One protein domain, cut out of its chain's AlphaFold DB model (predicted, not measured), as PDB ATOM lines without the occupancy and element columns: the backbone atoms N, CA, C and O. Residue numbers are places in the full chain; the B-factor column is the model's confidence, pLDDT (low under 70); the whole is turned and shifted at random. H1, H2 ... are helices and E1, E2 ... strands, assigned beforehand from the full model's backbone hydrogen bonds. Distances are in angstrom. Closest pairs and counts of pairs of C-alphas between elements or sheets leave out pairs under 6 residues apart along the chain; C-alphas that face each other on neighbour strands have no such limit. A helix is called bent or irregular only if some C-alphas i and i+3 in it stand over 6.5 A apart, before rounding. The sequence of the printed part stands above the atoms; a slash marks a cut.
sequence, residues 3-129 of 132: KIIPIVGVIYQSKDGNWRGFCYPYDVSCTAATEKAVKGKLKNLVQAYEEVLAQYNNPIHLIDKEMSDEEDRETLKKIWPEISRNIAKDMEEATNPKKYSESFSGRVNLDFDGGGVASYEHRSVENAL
ATOM      1  N   LYS A   3     169.487 145.087 149.155       66.69
ATOM      2  CA  LYS A   3     168.474 144.964 150.219       66.69
ATOM      3  C   LYS A   3     168.875 145.924 151.331       66.69
ATOM      4  O   LYS A   3     170.004 145.853 151.814       66.69
ATOM      5  N   ILE A   4     167.966 146.814 151.707       69.56
ATOM      6  CA  ILE A   4     168.120 147.642 152.900       69.56
ATOM      7  C   ILE A   4     167.523 146.860 154.062       69.56
ATOM      8  O   ILE A   4     166.375 146.421 153.981       69.56
ATOM      9  N   ILE A   5     168.317 146.648 155.110       74.25
ATOM     10  CA  ILE A   5     167.859 145.985 156.330       74.25
ATOM     11  C   ILE A   5     167.879 147.019 157.459       74.25
ATOM     12  O   ILE A   5     168.946 147.575 157.741       74.25
ATOM     13  N   PRO A   6     166.727 147.310 158.091       78.56
ATOM     14  CA  PRO A   6     166.694 148.164 159.262       78.56
ATOM     15  C   PRO A   6     167.236 147.401 160.470       78.56
ATOM     16  O   PRO A   6     166.767 146.311 160.784       78.56
ATOM     17  N   ILE A   7     168.208 147.993 161.155       83.75
ATOM     18  CA  ILE A   7     168.734 147.528 162.436       83.75
ATOM     19  C   ILE A   7     168.111 148.397 163.517       83.75
ATOM     20  O   ILE A   7     168.289 149.614 163.481       83.75
ATOM     21  N   VAL A   8     167.387 147.786 164.448       88.06
ATOM     22  CA  VAL A   8     166.587 148.457 165.473       88.06
ATOM     23  C   VAL A   8     167.079 148.037 166.852       88.06
ATOM     24  O   VAL A   8     166.905 146.889 167.255       88.06
ATOM     25  N   GLY A   9     167.673 148.974 167.587       91.25
ATOM     26  CA  GLY A   9     167.966 148.804 169.008       91.25
ATOM     27  C   GLY A   9     166.761 149.231 169.836       91.25
ATOM     28  O   GLY A   9     166.216 150.302 169.591       91.25
ATOM     29  N   VAL A  10     166.350 148.420 170.808       92.00
ATOM     30  CA  VAL A  10     165.200 148.676 171.687       92.00
ATOM     31  C   VAL A  10     165.637 148.519 173.135       92.00
ATOM     32  O   VAL A  10     166.345 147.573 173.465       92.00
ATOM     33  N   ILE A  11     165.210 149.431 174.006       93.06
ATOM     34  CA  ILE A  11     165.441 149.378 175.453       93.06
ATOM     35  C   ILE A  11     164.113 149.598 176.166       93.06
ATOM     36  O   ILE A  11     163.442 150.588 175.884       93.06
ATOM     37  N   TYR A  12     163.762 148.710 177.094       91.50
ATOM     38  CA  TYR A  12     162.516 148.745 177.855       91.50
ATOM     39  C   TYR A  12     162.709 148.201 179.277       91.50
ATOM     40  O   TYR A  12     163.746 147.622 179.606       91.50
ATOM     41  N   GLN A  13     161.718 148.414 180.137       89.75
ATOM     42  CA  GLN A  13     161.667 147.796 181.460       89.75
ATOM     43  C   GLN A  13     160.958 146.442 181.350       89.75
ATOM     44  O   GLN A  13     159.824 146.399 180.875       89.75
ATOM     45  N   SER A  14     161.633 145.358 181.742       86.56
ATOM     46  CA  SER A  14     161.076 144.004 181.689       86.56
ATOM     47  C   SER A  14     160.031 143.782 182.780       86.56
ATOM     48  O   SER A  14     159.968 144.521 183.770       86.56
ATOM     49  N   LYS A  15     159.235 142.721 182.631       81.50
ATOM     50  CA  LYS A  15     158.225 142.302 183.624       81.50
ATOM     51  C   LYS A  15     158.811 142.051 185.019       81.50
ATOM     52  O   LYS A  15     158.145 142.255 186.028       81.50
ATOM     53  N   ASP A  16     160.065 141.629 185.074       81.88
ATOM     54  CA  ASP A  16     160.857 141.358 186.277       81.88
ATOM     55  C   ASP A  16     161.537 142.618 186.857       81.88
ATOM     56  O   ASP A  16     162.308 142.539 187.814       81.88
ATOM     57  N   GLY A  17     161.223 143.801 186.317       82.44
ATOM     58  CA  GLY A  17     161.602 145.106 186.860       82.44
ATOM     59  C   GLY A  17     163.015 145.570 186.499       82.44
ATOM     60  O   GLY A  17     163.367 146.718 186.782       82.44
ATOM     61  N   ASN A  18     163.808 144.717 185.845       89.00
ATOM     62  CA  ASN A  18     165.108 145.082 185.293       89.00
ATOM     63  C   ASN A  18     164.947 145.873 183.992       89.00
ATOM     64  O   ASN A  18     163.914 145.838 183.331       89.00
ATOM     65  N   TRP A  19     166.006 146.568 183.583       92.44
ATOM     66  CA  TRP A  19     166.069 147.092 182.227       92.44
ATOM     67  C   TRP A  19     166.554 145.991 181.294       92.44
ATOM     68  O   TRP A  19     167.519 145.277 181.589       92.44
ATOM     69  N   ARG A  20     165.914 145.903 180.134       94.31
ATOM     70  CA  ARG A  20     166.246 144.982 179.060       94.31
ATOM     71  C   ARG A  20     166.450 145.747 177.766       94.31
ATOM     72  O   ARG A  20     165.809 146.766 177.523       94.31
ATOM     73  N   GLY A  21     167.381 145.283 176.943       94.56
ATOM     74  CA  GLY A  21     167.569 145.827 175.613       94.56
ATOM     75  C   GLY A  21     167.925 144.750 174.611       94.56
ATOM     76  O   GLY A  21     168.664 143.825 174.944       94.56
ATOM     77  N   PHE A  22     167.409 144.890 173.397       95.12
ATOM     78  CA  PHE A  22     167.657 143.971 172.295       95.12
ATOM     79  C   PHE A  22     167.901 144.703 170.980       95.12
ATOM     80  O   PHE A  22     167.576 145.880 170.834       95.12
ATOM     81  N   CYS A  23     168.492 143.996 170.023       92.69
ATOM     82  CA  CYS A  23     168.737 144.470 168.673       92.69
ATOM     83  C   CYS A  23     168.088 143.525 167.664       92.69
ATOM     84  O   CYS A  23     168.505 142.375 167.517       92.69
ATOM     85  N   TYR A  24     167.090 144.033 166.954       90.81
ATOM     86  CA  TYR A  24     166.492 143.373 165.802       90.81
ATOM     87  C   TYR A  24     167.215 143.821 164.523       90.81
ATOM     88  O   TYR A  24     167.512 145.011 164.400       90.81
ATOM     89  N   PRO A  25     167.480 142.945 163.542       89.19
ATOM     90  CA  PRO A  25     167.231 141.501 163.513       89.19
ATOM     91  C   PRO A  25     168.406 140.644 164.022       89.19
ATOM     92  O   PRO A  25     168.456 139.448 163.765       89.19
ATOM     93  N   TYR A  26     169.371 141.213 164.753       90.31
ATOM     94  CA  TYR A  26     170.546 140.456 165.215       90.31
ATOM     95  C   TYR A  26     170.244 139.400 166.286       90.31
ATOM     96  O   TYR A  26     171.092 138.540 166.522       90.31
ATOM     97  N   ASP A  27     169.073 139.461 166.927       91.12
ATOM     98  CA  ASP A  27     168.704 138.615 168.072       91.12
ATOM     99  C   ASP A  27     169.734 138.708 169.217       91.12
ATOM    100  O   ASP A  27     170.058 137.754 169.918       91.12
ATOM    101  N   VAL A  28     170.306 139.903 169.379       92.88
ATOM    102  CA  VAL A  28     171.245 140.230 170.455       92.88
ATOM    103  C   VAL A  28     170.461 140.909 171.560       92.88
ATOM    104  O   VAL A  28     169.864 141.954 171.313       92.88
ATOM    105  N   SER A  29     170.501 140.371 172.775       95.19
ATOM    106  CA  SER A  29     169.799 140.939 173.927       95.19
ATOM    107  C   SER A  29     170.682 141.016 175.172       95.19
ATOM    108  O   SER A  29     171.723 140.364 175.294       95.19
ATOM    109  N   CYS A  30     170.301 141.883 176.108       95.88
ATOM    110  CA  CYS A  30     170.971 142.025 177.388       95.88
ATOM    111  C   CYS A  30     170.057 142.629 178.455       95.88
ATOM    112  O   CYS A  30     169.129 143.378 178.159       95.88
ATOM    113  N   THR A  31     170.381 142.353 179.716       95.06
ATOM    114  CA  THR A  31     169.731 142.956 180.884       95.06
ATOM    115  C   THR A  31     170.741 143.696 181.758       95.06
ATOM    116  O   THR A  31     171.940 143.361 181.777       95.06
ATOM    117  N   ALA A  32     170.262 144.725 182.461       94.31
ATOM    118  CA  ALA A  32     170.987 145.433 183.512       94.31
ATOM    119  C   ALA A  32     170.026 146.170 184.464       94.31
ATOM    120  O   ALA A  32     168.850 146.358 184.175       94.31
ATOM    121  N   ALA A  33     170.549 146.646 185.595       91.69
ATOM    122  CA  ALA A  33     169.747 147.321 186.619       91.69
ATOM    123  C   ALA A  33     169.269 148.738 186.229       91.69
ATOM    124  O   ALA A  33     168.388 149.286 186.881       91.69
ATOM    125  N   THR A  34     169.855 149.368 185.202       92.00
ATOM    126  CA  THR A  34     169.507 150.743 184.786       92.00
ATOM    127  C   THR A  34     169.455 150.879 183.265       92.00
ATOM    128  O   THR A  34     170.223 150.217 182.563       92.00
ATOM    129  N   GLU A  35     168.627 151.804 182.763       90.56
ATOM    130  CA  GLU A  35     168.514 152.144 181.331       90.56
ATOM    131  C   GLU A  35     169.886 152.462 180.721       90.56
ATOM    132  O   GLU A  35     170.261 151.939 179.673       90.56
ATOM    133  N   LYS A  36     170.693 153.271 181.425       91.56
ATOM    134  CA  LYS A  36     172.040 153.660 180.985       91.56
ATOM    135  C   LYS A  36     172.980 152.458 180.865       91.56
ATOM    136  O   LYS A  36     173.761 152.392 179.914       91.56
ATOM    137  N   ALA A  37     172.921 151.524 181.815       94.19
ATOM    138  CA  ALA A  37     173.753 150.325 181.788       94.19
ATOM    139  C   ALA A  37     173.354 149.390 180.641       94.19
ATOM    140  O   ALA A  37     174.232 148.904 179.928       94.19
ATOM    141  N   VAL A  38     172.048 149.198 180.409       94.75
ATOM    142  CA  VAL A  38     171.553 148.439 179.250       94.75
ATOM    143  C   VAL A  38     171.987 149.089 177.950       94.75
ATOM    144  O   VAL A  38     172.526 148.400 177.093       94.75
ATOM    145  N   LYS A  39     171.836 150.411 177.814       91.62
ATOM    146  CA  LYS A  39     172.233 151.125 176.595       91.62
ATOM    147  C   LYS A  39     173.707 150.911 176.258       91.62
ATOM    148  O   LYS A  39     174.041 150.605 175.118       91.62
ATOM    149  N   GLY A  40     174.591 151.041 177.251       92.94
ATOM    150  CA  GLY A  40     176.023 150.800 177.062       92.94
ATOM    151  C   GLY A  40     176.333 149.347 176.693       92.94
ATOM    152  O   GLY A  40     177.099 149.093 175.766       92.94
ATOM    153  N   LYS A  41     175.704 148.390 177.383       96.31
ATOM    154  CA  LYS A  41     175.907 146.956 177.148       96.31
ATOM    155  C   LYS A  41     175.406 146.528 175.769       96.31
ATOM    156  O   LYS A  41     176.145 145.868 175.045       96.31
ATOM    157  N   LEU A  42     174.204 146.954 175.388       94.75
ATOM    158  CA  LEU A  42     173.612 146.665 174.086       94.75
ATOM    159  C   LEU A  42     174.476 147.229 172.958       94.75
ATOM    160  O   LEU A  42     174.793 146.499 172.025       94.75
ATOM    161  N   LYS A  43     174.940 148.482 173.079       91.06
ATOM    162  CA  LYS A  43     175.836 149.095 172.088       91.06
ATOM    163  C   LYS A  43     177.095 148.253 171.856       91.06
ATOM    164  O   LYS A  43     177.444 147.991 170.710       91.06
ATOM    165  N   ASN A  44     177.747 147.809 172.932       93.75
ATOM    166  CA  ASN A  44     178.962 146.997 172.832       93.75
ATOM    167  C   ASN A  44     178.694 145.628 172.191       93.75
ATOM    168  O   ASN A  44     179.485 145.173 171.372       93.75
ATOM    169  N   LEU A  45     177.576 144.981 172.538       94.69
ATOM    170  CA  LEU A  45     177.203 143.685 171.964       94.69
ATOM    171  C   LEU A  45     176.882 143.793 170.471       94.69
ATOM    172  O   LEU A  45     177.337 142.968 169.686       94.69
ATOM    173  N   VAL A  46     176.135 144.825 170.075       90.19
ATOM    174  CA  VAL A  46     175.805 145.092 168.670       90.19
ATOM    175  C   VAL A  46     177.066 145.391 167.867       90.19
ATOM    176  O   VAL A  46     177.233 144.835 166.787       90.19
ATOM    177  N   GLN A  47     177.977 146.210 168.399       89.06
ATOM    178  CA  GLN A  47     179.250 146.493 167.738       89.06
ATOM    179  C   GLN A  47     180.077 145.216 167.542       89.06
ATOM    180  O   GLN A  47     180.536 144.955 166.434       89.06
ATOM    181  N   ALA A  48     180.216 144.389 168.583       90.62
ATOM    182  CA  ALA A  48     180.934 143.121 168.479       90.62
ATOM    183  C   ALA A  48     180.287 142.178 167.447       90.62
ATOM    184  O   ALA A  48     180.990 141.509 166.692       90.62
ATOM    185  N   TYR A  49     178.952 142.147 167.378       89.94
ATOM    186  CA  TYR A  49     178.229 141.360 166.379       89.94
ATOM    187  C   TYR A  49     178.541 141.827 164.953       89.94
ATOM    188  O   TYR A  49     178.836 141.015 164.081       89.94
ATOM    189  N   GLU A  50     178.534 143.139 164.717       85.62
ATOM    190  CA  GLU A  50     178.842 143.722 163.409       85.62
ATOM    191  C   GLU A  50     180.294 143.525 162.988       85.62
ATOM    192  O   GLU A  50     180.557 143.254 161.819       85.62
ATOM    193  N   GLU A  51     181.234 143.608 163.930       86.88
ATOM    194  CA  GLU A  51     182.642 143.302 163.677       86.88
ATOM    195  C   GLU A  51     182.818 141.853 163.209       86.88
ATOM    196  O   GLU A  51     183.579 141.596 162.274       86.88
ATOM    197  N   VAL A  52     182.079 140.907 163.800       86.56
ATOM    198  CA  VAL A  52     182.058 139.509 163.347       86.56
ATOM    199  C   VAL A  52     181.392 139.393 161.976       86.56
ATOM    200  O   VAL A  52     181.964 138.775 161.084       86.56
ATOM    201  N   LEU A  53     180.224 140.004 161.754       83.81
ATOM    202  CA  LEU A  53     179.547 139.971 160.450       83.81
ATOM    203  C   LEU A  53     180.438 140.489 159.315       83.81
ATOM    204  O   LEU A  53     180.490 139.873 158.247       83.81
ATOM    205  N   ALA A  54     181.170 141.577 159.558       81.12
ATOM    206  CA  ALA A  54     182.073 142.179 158.586       81.12
ATOM    207  C   ALA A  54     183.200 141.220 158.169       81.12
ATOM    208  O   ALA A  54     183.547 141.170 156.990       81.12
ATOM    209  N   GLN A  55     183.718 140.403 159.096       86.31
ATOM    210  CA  GLN A  55     184.725 139.376 158.789       86.31
ATOM    211  C   GLN A  55     184.204 138.311 157.814       86.31
ATOM    212  O   GLN A  55     184.984 137.747 157.051       86.31
ATOM    213  N   TYR A  56     182.891 138.067 157.804       81.25
ATOM    214  CA  TYR A  56     182.235 137.086 156.934       81.25
ATOM    215  C   TYR A  56     181.483 137.721 155.757       81.25
ATOM    216  O   TYR A  56     180.640 137.067 155.144       81.25
ATOM    217  N   ASN A  57     181.778 138.983 155.420       78.38
ATOM    218  CA  ASN A  57     181.127 139.717 154.333       78.38
ATOM    219  C   ASN A  57     179.592 139.813 154.485       78.38
ATOM    220  O   ASN A  57     178.850 139.716 153.509       78.38
ATOM    221  N   ASN A  58     179.113 140.017 155.717       75.00
ATOM    222  CA  ASN A  58     177.715 140.325 156.048       75.00
ATOM    223  C   ASN A  58     176.688 139.299 155.518       75.00
ATOM    224  O   ASN A  58     175.758 139.660 154.781       75.00
ATOM    225  N   PRO A  59     176.812 138.012 155.892       76.94
ATOM    226  CA  PRO A  59     175.935 136.975 155.373       76.94
ATOM    227  C   PRO A  59     174.494 137.180 155.866       76.94
ATOM    228  O   PRO A  59     174.235 137.282 157.064       76.94
ATOM    229  N   ILE A  60     173.534 137.199 154.933       73.50
ATOM    230  CA  ILE A  60     172.125 137.552 155.210       73.50
ATOM    231  C   ILE A  60     171.496 136.670 156.290       73.50
ATOM    232  O   ILE A  60     170.785 137.185 157.144       73.50
ATOM    233  N   HIS A  61     171.783 135.367 156.291       77.69
ATOM    234  CA  HIS A  61     171.219 134.425 157.266       77.69
ATOM    235  C   HIS A  61     171.679 134.687 158.712       77.69
ATOM    236  O   HIS A  61     171.078 134.171 159.649       77.69
ATOM    237  N   LEU A  62     172.745 135.476 158.909       77.62
ATOM    238  CA  LEU A  62     173.168 135.938 160.233       77.62
ATOM    239  C   LEU A  62     172.606 137.316 160.584       77.62
ATOM    240  O   LEU A  62     172.684 137.718 161.738       77.62
ATOM    241  N   ILE A  63     172.054 138.043 159.618       77.56
ATOM    242  CA  ILE A  63     171.490 139.374 159.830       77.56
ATOM    243  C   ILE A  63     169.986 139.273 160.053       77.56
ATOM    244  O   ILE A  63     169.494 139.856 160.999       77.56
ATOM    245  N   ASP A  64     169.272 138.534 159.208       79.44
ATOM    246  CA  ASP A  64     167.806 138.496 159.152       79.44
ATOM    247  C   ASP A  64     167.249 137.369 160.039       79.44
ATOM    248  O   ASP A  64     166.788 136.341 159.536       79.44
ATOM    249  N   LYS A  65     167.384 137.514 161.365       80.12
ATOM    250  CA  LYS A  65     166.855 136.551 162.341       80.12
ATOM    251  C   LYS A  65     165.586 137.072 163.002       80.12
ATOM    252  O   LYS A  65     165.443 138.257 163.302       80.12
ATOM    253  N   GLU A  66     164.679 136.144 163.278       85.25
ATOM    254  CA  GLU A  66     163.572 136.399 164.192       85.25
ATOM    255  C   GLU A  66     164.091 136.498 165.630       85.25
ATOM    256  O   GLU A  66     165.061 135.833 165.997       85.25
ATOM    257  N   MET A  67     163.419 137.309 166.448       91.50
ATOM    258  CA  MET A  67     163.712 137.383 167.879       91.50
ATOM    259  C   MET A  67     163.383 136.041 168.544       91.50
ATOM    260  O   MET A  67     162.241 135.572 168.462       91.50
ATOM    261  N   SER A  68     164.370 135.438 169.205       90.75
ATOM    262  CA  SER A  68     164.216 134.147 169.886       90.75
ATOM    263  C   SER A  68     163.545 134.276 171.254       90.75
ATOM    264  O   SER A  68     162.844 133.361 171.688       90.75
ATOM    265  N   ASP A  69     163.722 135.418 171.919       94.19
ATOM    266  CA  ASP A  69     163.106 135.718 173.208       94.19
ATOM    267  C   ASP A  69     161.654 136.202 173.043       94.19
ATOM    268  O   ASP A  69     161.357 137.102 172.253       94.19
ATOM    269  N   GLU A  70     160.738 135.598 173.805       92.38
ATOM    270  CA  GLU A  70     159.304 135.903 173.749       92.38
ATOM    271  C   GLU A  70     158.994 137.353 174.130       92.38
ATOM    272  O   GLU A  70     158.180 138.008 173.480       92.38
ATOM    273  N   GLU A  71     159.628 137.868 175.186       90.62
ATOM    274  CA  GLU A  71     159.352 139.212 175.685       90.62
ATOM    275  C   GLU A  71     159.841 140.265 174.691       90.62
ATOM    276  O   GLU A  71     159.129 141.235 174.412       90.62
ATOM    277  N   ASP A  72     161.007 140.034 174.085       92.44
ATOM    278  CA  ASP A  72     161.536 140.899 173.033       92.44
ATOM    279  C   ASP A  72     160.657 140.865 171.781       92.44
ATOM    280  O   ASP A  72     160.366 141.914 171.204       92.44
ATOM    281  N   ARG A  73     160.175 139.684 171.377       92.75
ATOM    282  CA  ARG A  73     159.286 139.534 170.219       92.75
ATOM    283  C   ARG A  73     157.953 140.250 170.415       92.75
ATOM    284  O   ARG A  73     157.486 140.941 169.508       92.75
ATOM    285  N   GLU A  74     157.345 140.106 171.586       90.38
ATOM    286  CA  GLU A  74     156.088 140.782 171.909       90.38
ATOM    287  C   GLU A  74     156.282 142.297 172.049       90.38
ATOM    288  O   GLU A  74     155.468 143.077 171.548       90.38
ATOM    289  N   THR A  75     157.397 142.737 172.638       89.69
ATOM    290  CA  THR A  75     157.759 144.160 172.697       89.69
ATOM    291  C   THR A  75     157.962 144.735 171.297       89.69
ATOM    292  O   THR A  75     157.405 145.787 170.981       89.69
ATOM    293  N   LEU A  76     158.686 144.022 170.429       90.19
ATOM    294  CA  LEU A  76     158.913 144.414 169.042       90.19
ATOM    295  C   LEU A  76     157.593 144.534 168.275       90.19
ATOM    296  O   LEU A  76     157.364 145.566 167.653       90.19
ATOM    297  N   LYS A  77     156.693 143.544 168.359       90.38
ATOM    298  CA  LYS A  77     155.367 143.606 167.713       90.38
ATOM    299  C   LYS A  77     154.574 144.850 168.110       90.38
ATOM    300  O   LYS A  77     153.927 145.442 167.250       90.38
ATOM    301  N   LYS A  78     154.612 145.241 169.389       87.25
ATOM    302  CA  LYS A  78     153.882 146.417 169.893       87.25
ATOM    303  C   LYS A  78     154.393 147.720 169.286       87.25
ATOM    304  O   LYS A  78     153.593 148.567 168.905       87.25
ATOM    305  N   ILE A  79     155.712 147.878 169.184       86.62
ATOM    306  CA  ILE A  79     156.329 149.115 168.683       86.62
ATOM    307  C   ILE A  79     156.481 149.132 167.158       86.62
ATOM    308  O   ILE A  79     156.564 150.205 166.564       86.62
ATOM    309  N   TRP A  80     156.477 147.966 166.503       87.88
ATOM    310  CA  TRP A  80     156.738 147.826 165.069       87.88
ATOM    311  C   TRP A  80     155.901 148.751 164.178       87.88
ATOM    312  O   TRP A  80     156.502 149.377 163.312       87.88
ATOM    313  N   PRO A  81     154.577 148.938 164.379       86.81
ATOM    314  CA  PRO A  81     153.787 149.842 163.540       86.81
ATOM    315  C   PRO A  81     154.259 151.303 163.574       86.81
ATOM    316  O   PRO A  81     154.031 152.060 162.630       86.81
ATOM    317  N   GLU A  82     154.884 151.742 164.666       82.12
ATOM    318  CA  GLU A  82     155.490 153.070 164.749       82.12
ATOM    319  C   GLU A  82     156.846 153.097 164.044       82.12
ATOM    320  O   GLU A  82     157.070 153.940 163.175       82.12
ATOM    321  N   ILE A  83     157.706 152.123 164.348       82.31
ATOM    322  CA  ILE A  83     159.050 152.026 163.772       82.31
ATOM    323  C   ILE A  83     158.982 151.864 162.249       82.31
ATOM    324  O   ILE A  83     159.677 152.567 161.521       82.31
ATOM    325  N   SER A  84     158.113 150.989 161.738       83.88
ATOM    326  CA  SER A  84     157.997 150.693 160.309       83.88
ATOM    327  C   SER A  84     157.509 151.891 159.497       83.88
ATOM    328  O   SER A  84     157.915 152.048 158.350       83.88
ATOM    329  N   ARG A  85     156.659 152.752 160.078       81.31
ATOM    330  CA  ARG A  85     156.225 154.002 159.434       81.31
ATOM    331  C   ARG A  85     157.386 154.980 159.279       81.31
ATOM    332  O   ARG A  85     157.522 155.578 158.215       81.31
ATOM    333  N   ASN A  86     158.230 155.105 160.303       75.75
ATOM    334  CA  ASN A  86     159.411 155.969 160.255       75.75
ATOM    335  C   ASN A  86     160.465 155.420 159.283       75.75
ATOM    336  O   ASN A  86     160.945 156.159 158.432       75.75
ATOM    337  N   ILE A  87     160.727 154.107 159.308       76.94
ATOM    338  CA  ILE A  87     161.626 153.456 158.343       76.94
ATOM    339  C   ILE A  87     161.138 153.661 156.903       76.94
ATOM    340  O   ILE A  87     161.942 153.984 156.034       76.94
ATOM    341  N   ALA A  88     159.841 153.473 156.631       76.38
ATOM    342  CA  ALA A  88     159.290 153.654 155.288       76.38
ATOM    343  C   ALA A  88     159.479 155.094 154.789       76.38
ATOM    344  O   ALA A  88     159.926 155.295 153.663       76.38
ATOM    345  N   LYS A  89     159.223 156.080 155.656       71.56
ATOM    346  CA  LYS A  89     159.454 157.495 155.358       71.56
ATOM    347  C   LYS A  89     160.926 157.775 155.040       71.56
ATOM    348  O   LYS A  89     161.224 158.382 154.015       71.56
ATOM    349  N   ASP A  90     161.845 157.275 155.862       66.56
ATOM    350  CA  ASP A  90     163.283 157.457 155.641       66.56
ATOM    351  C   ASP A  90     163.743 156.799 154.330       66.56
ATOM    352  O   ASP A  90     164.570 157.357 153.612       66.56
ATOM    353  N   MET A  91     163.180 155.637 153.975       66.19
ATOM    354  CA  MET A  91     163.449 154.942 152.708       66.19
ATOM    355  C   MET A  91     162.889 155.670 151.473       66.19
ATOM    356  O   MET A  91     163.439 155.517 150.381       66.19
ATOM    357  N   GLU A  92     161.829 156.463 151.615       68.00
ATOM    358  CA  GLU A  92     161.316 157.327 150.542       68.00
ATOM    359  C   GLU A  92     162.215 158.565 150.344       68.00
ATOM    360  O   GLU A  92     162.577 158.904 149.210       68.00
ATOM    361  N   GLU A  93     162.653 159.201 151.439       62.59
ATOM    362  CA  GLU A  93     163.541 160.383 151.430       62.59
ATOM    363  C   GLU A  93     164.972 160.063 150.939       62.59
ATOM    364  O   GLU A  93     165.646 160.875 150.299       62.59
ATOM    365  N   ALA A  94     165.404 158.831 151.178       54.69
ATOM    366  CA  ALA A  94     166.649 158.187 150.770       54.69
ATOM    367  C   ALA A  94     166.931 158.092 149.262       54.69
ATOM    368  O   ALA A  94     168.042 157.739 148.855       54.69
ATOM    369  N   THR A  95     165.968 158.451 148.413       54.84
ATOM    370  CA  THR A  95     166.177 158.621 146.965       54.84
ATOM    371  C   THR A  95     167.175 159.744 146.621       54.84
ATOM    372  O   THR A  95     167.535 159.915 145.455       54.84
ATOM    373  N   ASN A  96     167.701 160.459 147.629       47.22
ATOM    374  CA  ASN A  96     168.782 161.436 147.518       47.22
ATOM    375  C   ASN A  96     170.079 160.951 148.231       47.22
ATOM    376  O   ASN A  96     170.131 160.886 149.461       47.22
ATOM    377  N   PRO A  97     171.178 160.653 147.504       41.31
ATOM    378  CA  PRO A  97     172.302 159.828 147.982       41.31
ATOM    379  C   PRO A  97     173.266 160.478 149.000       41.31
ATOM    380  O   PRO A  97     174.350 159.951 149.234       41.31
ATOM    381  N   LYS A  98     172.932 161.627 149.604       35.75
ATOM    382  CA  LYS A  98     173.872 162.405 150.442       35.75
ATOM    383  C   LYS A  98     173.546 162.487 151.938       35.75
ATOM    384  O   LYS A  98     174.259 163.196 152.642       35.75
ATOM    385  N   LYS A  99     172.526 161.783 152.447       37.69
ATOM    386  CA  LYS A  99     172.090 161.947 153.852       37.69
ATOM    387  C   LYS A  99     171.897 160.663 154.671       37.69
ATOM    388  O   LYS A  99     171.280 160.694 155.730       37.69
ATOM    389  N   TYR A 100     172.457 159.543 154.223       43.47
ATOM    390  CA  TYR A 100     172.335 158.253 154.908       43.47
ATOM    391  C   TYR A 100     173.297 158.119 156.097       43.47
ATOM    392  O   TYR A 100     174.307 157.421 156.042       43.47
ATOM    393  N   SER A 101     172.993 158.822 157.182       45.09
ATOM    394  CA  SER A 101     173.641 158.604 158.482       45.09
ATOM    395  C   SER A 101     172.817 159.072 159.684       45.09
ATOM    396  O   SER A 101     173.270 158.910 160.816       45.09
ATOM    397  N   GLU A 102     171.626 159.639 159.486       47.09
ATOM    398  CA  GLU A 102     170.825 160.147 160.598       47.09
ATOM    399  C   GLU A 102     170.040 158.988 161.234       47.09
ATOM    400  O   GLU A 102     169.082 158.463 160.678       47.09
ATOM    401  N   SER A 103     170.512 158.535 162.398       55.78
ATOM    402  CA  SER A 103     169.808 157.591 163.264       55.78
ATOM    403  C   SER A 103     168.525 158.240 163.783       55.78
ATOM    404  O   SER A 103     168.599 159.223 164.527       55.78
ATOM    405  N   PHE A 104     167.359 157.703 163.433       62.56
ATOM    406  CA  PHE A 104     166.109 158.121 164.059       62.56
ATOM    407  C   PHE A 104     165.965 157.427 165.413       62.56
ATOM    408  O   PHE A 104     166.275 156.242 165.541       62.56
ATOM    409  N   SER A 105     165.482 158.161 166.418       70.69
ATOM    410  CA  SER A 105     165.170 157.606 167.733       70.69
ATOM    411  C   SER A 105     163.791 158.054 168.203       70.69
ATOM    412  O   SER A 105     163.395 159.196 167.971       70.69
ATOM    413  N   GLY A 106     163.065 157.153 168.857       72.50
ATOM    414  CA  GLY A 106     161.715 157.382 169.361       72.50
ATOM    415  C   GLY A 106     161.523 156.803 170.759       72.50
ATOM    416  O   GLY A 106     162.321 155.983 171.223       72.50
ATOM    417  N   ARG A 107     160.466 157.242 171.449       76.88
ATOM    418  CA  ARG A 107     160.010 156.646 172.712       76.88
ATOM    419  C   ARG A 107     158.524 156.320 172.614       76.88
ATOM    420  O   ARG A 107     157.747 157.183 172.223       76.88
ATOM    421  N   VAL A 108     158.148 155.111 173.017       74.88
ATOM    422  CA  VAL A 108     156.764 154.617 173.011       74.88
ATOM    423  C   VAL A 108     156.404 154.160 174.413       74.88
ATOM    424  O   VAL A 108     157.169 153.425 175.040       74.88
ATOM    425  N   ASN A 109     155.238 154.579 174.901       76.38
ATOM    426  CA  ASN A 109     154.678 154.007 176.120       76.38
ATOM    427  C   ASN A 109     154.182 152.596 175.813       76.38
ATOM    428  O   ASN A 109     153.457 152.374 174.846       76.38
ATOM    429  N   LEU A 110     154.600 151.646 176.631       74.06
ATOM    430  CA  LEU A 110     154.222 150.256 176.501       74.06
ATOM    431  C   LEU A 110     153.143 149.949 177.534       74.06
ATOM    432  O   LEU A 110     153.386 150.014 178.741       74.06
ATOM    433  N   ASP A 111     151.965 149.579 177.044       65.25
ATOM    434  CA  ASP A 111     150.892 149.066 177.885       65.25
ATOM    435  C   ASP A 111     151.181 147.588 178.197       65.25
ATOM    436  O   ASP A 111     150.958 146.674 177.390       65.25
ATOM    437  N   PHE A 112     151.764 147.352 179.366       65.19
ATOM    438  CA  PHE A 112     151.818 146.058 180.046       65.19
ATOM    439  C   PHE A 112     151.497 146.255 181.530       65.19
ATOM    440  O   PHE A 112     151.622 147.373 182.031       65.19
ATOM    441  N   ASP A 113     151.069 145.196 182.226       48.34
ATOM    442  CA  ASP A 113     150.820 145.227 183.675       48.34
ATOM    443  C   ASP A 113     152.094 145.688 184.406       48.34
ATOM    444  O   ASP A 113     153.053 144.932 184.538       48.34
ATOM    445  N   GLY A 114     152.120 146.964 184.814       50.75
ATOM    446  CA  GLY A 114     153.283 147.640 185.405       50.75
ATOM    447  C   GLY A 114     153.680 148.962 184.731       50.75
ATOM    448  O   GLY A 114     154.324 149.786 185.374       50.75
ATOM    449  N   GLY A 115     153.240 149.202 183.489       58.84
ATOM    450  CA  GLY A 115     153.630 150.354 182.671       58.84
ATOM    451  C   GLY A 115     155.106 150.309 182.252       58.84
ATOM    452  O   GLY A 115     155.971 149.855 182.995       58.84
ATOM    453  N   GLY A 116     155.428 150.775 181.047       66.25
ATOM    454  CA  GLY A 116     156.822 150.872 180.619       66.25
ATOM    455  C   GLY A 116     157.045 151.853 179.491       66.25
ATOM    456  O   GLY A 116     156.111 152.366 178.881       66.25
ATOM    457  N   VAL A 117     158.316 152.117 179.211       72.00
ATOM    458  CA  VAL A 117     158.743 152.980 178.112       72.00
ATOM    459  C   VAL A 117     159.752 152.204 177.282       72.00
ATOM    460  O   VAL A 117     160.802 151.825 177.796       72.00
ATOM    461  N   ALA A 118     159.444 151.984 176.005       79.69
ATOM    462  CA  ALA A 118     160.446 151.610 175.018       79.69
ATOM    463  C   ALA A 118     161.116 152.880 174.517       79.69
ATOM    464  O   ALA A 118     160.437 153.836 174.149       79.69
ATOM    465  N   SER A 119     162.437 152.871 174.432       82.38
ATOM    466  CA  SER A 119     163.144 153.729 173.486       82.38
ATOM    467  C   SER A 119     163.703 152.862 172.376       82.38
ATOM    468  O   SER A 119     164.156 151.746 172.636       82.38
ATOM    469  N   TYR A 120     163.638 153.361 171.149       81.31
ATOM    470  CA  TYR A 120     164.213 152.680 170.006       81.31
ATOM    471  C   TYR A 120     165.060 153.632 169.182       81.31
ATOM    472  O   TYR A 120     164.809 154.837 169.151       81.31
ATOM    473  N   GLU A 121     166.053 153.076 168.507       80.88
ATOM    474  CA  GLU A 121     166.801 153.752 167.458       80.88
ATOM    475  C   GLU A 121     166.956 152.814 166.271       80.88
ATOM    476  O   GLU A 121     167.109 151.605 166.462       80.88
ATOM    477  N   HIS A 122     166.900 153.352 165.052       74.88
ATOM    478  CA  HIS A 122     167.152 152.549 163.866       74.88
ATOM    479  C   HIS A 122     168.202 153.144 162.939       74.88
ATOM    480  O   HIS A 122     168.383 154.357 162.839       74.88
ATOM    481  N   ARG A 123     168.887 152.245 162.230       70.75
ATOM    482  CA  ARG A 123     169.782 152.550 161.111       70.75
ATOM    483  C   ARG A 123     169.548 151.567 159.976       70.75
ATOM    484  O   ARG A 123     169.025 150.479 160.187       70.75
ATOM    485  N   SER A 124     169.967 151.943 158.779       68.06
ATOM    486  CA  SER A 124     169.917 151.078 157.603       68.06
ATOM    487  C   SER A 124     171.310 150.560 157.273       68.06
ATOM    488  O   SER A 124     172.265 151.335 157.280       68.06
ATOM    489  N   VAL A 125     171.419 149.275 156.943       65.19
ATOM    490  CA  VAL A 125     172.630 148.709 156.334       65.19
ATOM    491  C   VAL A 125     172.326 148.275 154.902       65.19
ATOM    492  O   VAL A 125     171.331 147.592 154.644       65.19
ATOM    493  N   GLU A 126     173.164 148.705 153.953       63.12
ATOM    494  CA  GLU A 126     173.102 148.215 152.578       63.12
ATOM    495  C   GLU A 126     173.736 146.826 152.518       63.12
ATOM    496  O   GLU A 126     174.925 146.674 152.796       63.12
ATOM    497  N   ASN A 127     172.966 145.818 152.105       62.78
ATOM    498  CA  ASN A 127     173.529 144.520 151.755       62.78
ATOM    499  C   ASN A 127     173.560 144.339 150.229       62.78
ATOM    500  O   ASN A 127     172.552 144.530 149.531       62.78
ATOM    501  N   ALA A 128     174.728 143.961 149.708       50.25
ATOM    502  CA  ALA A 128     174.889 143.534 148.332       50.25
ATOM    503  C   ALA A 128     174.472 142.061 148.222       50.25
ATOM    504  O   ALA A 128     175.186 141.167 148.660       50.25
ATOM    505  N   LEU A 129     173.324 141.797 147.590       44.69
ATOM    506  CA  LEU A 129     173.029 140.457 147.083       44.69
ATOM    507  C   LEU A 129     174.025 140.146 145.955       44.69
ATOM    508  O   LEU A 129     173.762 140.467 144.795       44.69
TER     509      LEU A 129
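Overview. This is residues 3 to 129 of the 132 residues of an uncharacterized protein of Candidatus Kaiserbacteria bacterium RIFCSPHIGHO2_02_FULL_55_17 (UniProt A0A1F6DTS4). A twisted sheet of five antiparallel strands lies between two long helices: H1 covers one face along E3 and E2, and H3, bent into two arms, covers the opposite face. The arm H3a crosses the strands and H3b runs slantwise to them, while the small helix H2 only grazes the sheet and residues 92 to 99, of which 92 and 93 belong to H3b, stick out from the body. The 127 printed residues hold three named helices and five named strands, along the chain E1 E2 E3 H1 H2 H3 E4 E5, and the sheet's order is E3 E2 E1 E5 E4. The class is mixed, helices and strands, in three layers, with helices on both faces of a sheet. The whole is compact, with a radius of gyration of the C-alphas of 14.8 A and spans of 43 by 31 by 23 A.

Arrangement. The sheet is made of E1, residues 3 to 13, E2, residues 19 to 24, E3, residues 28 to 32, E4, residues 104 to 110, and E5, residues 116 to 128. Its edge strands are E3 and E4. E1, E2 and E3 form a meander, each strand the antiparallel neighbour of the one before. E1 and E5 are antiparallel at 161 degrees between directions, with N 7 and O 123 within hydrogen-bond range at 2.8 A. E1 and E2 form a hairpin, with N 10 and O 22 at 2.8 A. E2 and E3 form another, with N 23 and O 28 at 2.8 A. E4 and E5 are the third hairpin, at 143 degrees between directions, with N 110 and O 116 at 2.8 A. H1, residues 35 to 55, is on the sheet at a height of 7.6 A over E3 and E2, and it runs along the strands, at 25 degrees to E2 on the local plane. Its closest C-alphas to E3 are those of Val 38 and Ala 32, 5.2 A apart. H3, residues 70 to 93, was assigned as one helix by its hydrogen bonds but is bent: C-alphas 78 and 81 are 7.2 A apart, and its arms H3a, residues 70 to 78, and H3b, residues 81 to 93, stand at a steep tilt of 60 degrees. H3a is on the opposite face from H1, at a height of 8.8 A, and runs across the strands, at 69 degrees to E1 on the local plane. Its closest C-alpha pair with E2 is Asp 72 and Phe 22, 6.9 A. H3b is on the sheet over E1 and E5 at a height of 8.9 A, and runs slantwise to the strands, at 37 degrees to E5 on the local plane. Its closest C-alpha pair with E1 is Ile 87 and Pro 6, 7.4 A. H2, residues 60 to 63, only grazes the sheet; it is close to H1 but not clearly touching, with the C-alphas of Leu 62 and Leu 53 7.6 A apart. H1 is apart from both H3a and H3b. In H1 and H3a every O i to N i+4 pair is within hydrogen-bond range, in H3b 8 of 9 are, and H2 is too short for such a pair.

Along the chain. E1 begins at C-alpha 3, (168.474, 144.964, 150.219), and is 32.1 A long. E2 measures 16.8 A, E3 14.1 A and E4 18.9 A. H1 begins at C-alpha 35, (168.514, 152.144, 181.331), and is 30.6 A long; H2 is 5.0 A, H3a 12.4 A and H3b 18.8 A. E5, the longest strand, is 37.7 A long and ends at C-alpha 128, (174.889, 143.534, 148.332).

Size, cuts and confidence. The C-alphas farthest apart are those of Asp 16 and Asn 96, 44.4 A, and the first and last printed C-alphas are 7.1 A apart. The printed part has no cut and no long link. The mean pLDDT of the printed part is 79.2; under 70 are residues 3 to 4, 90 to 104, 111 to 116 and 124 to 129.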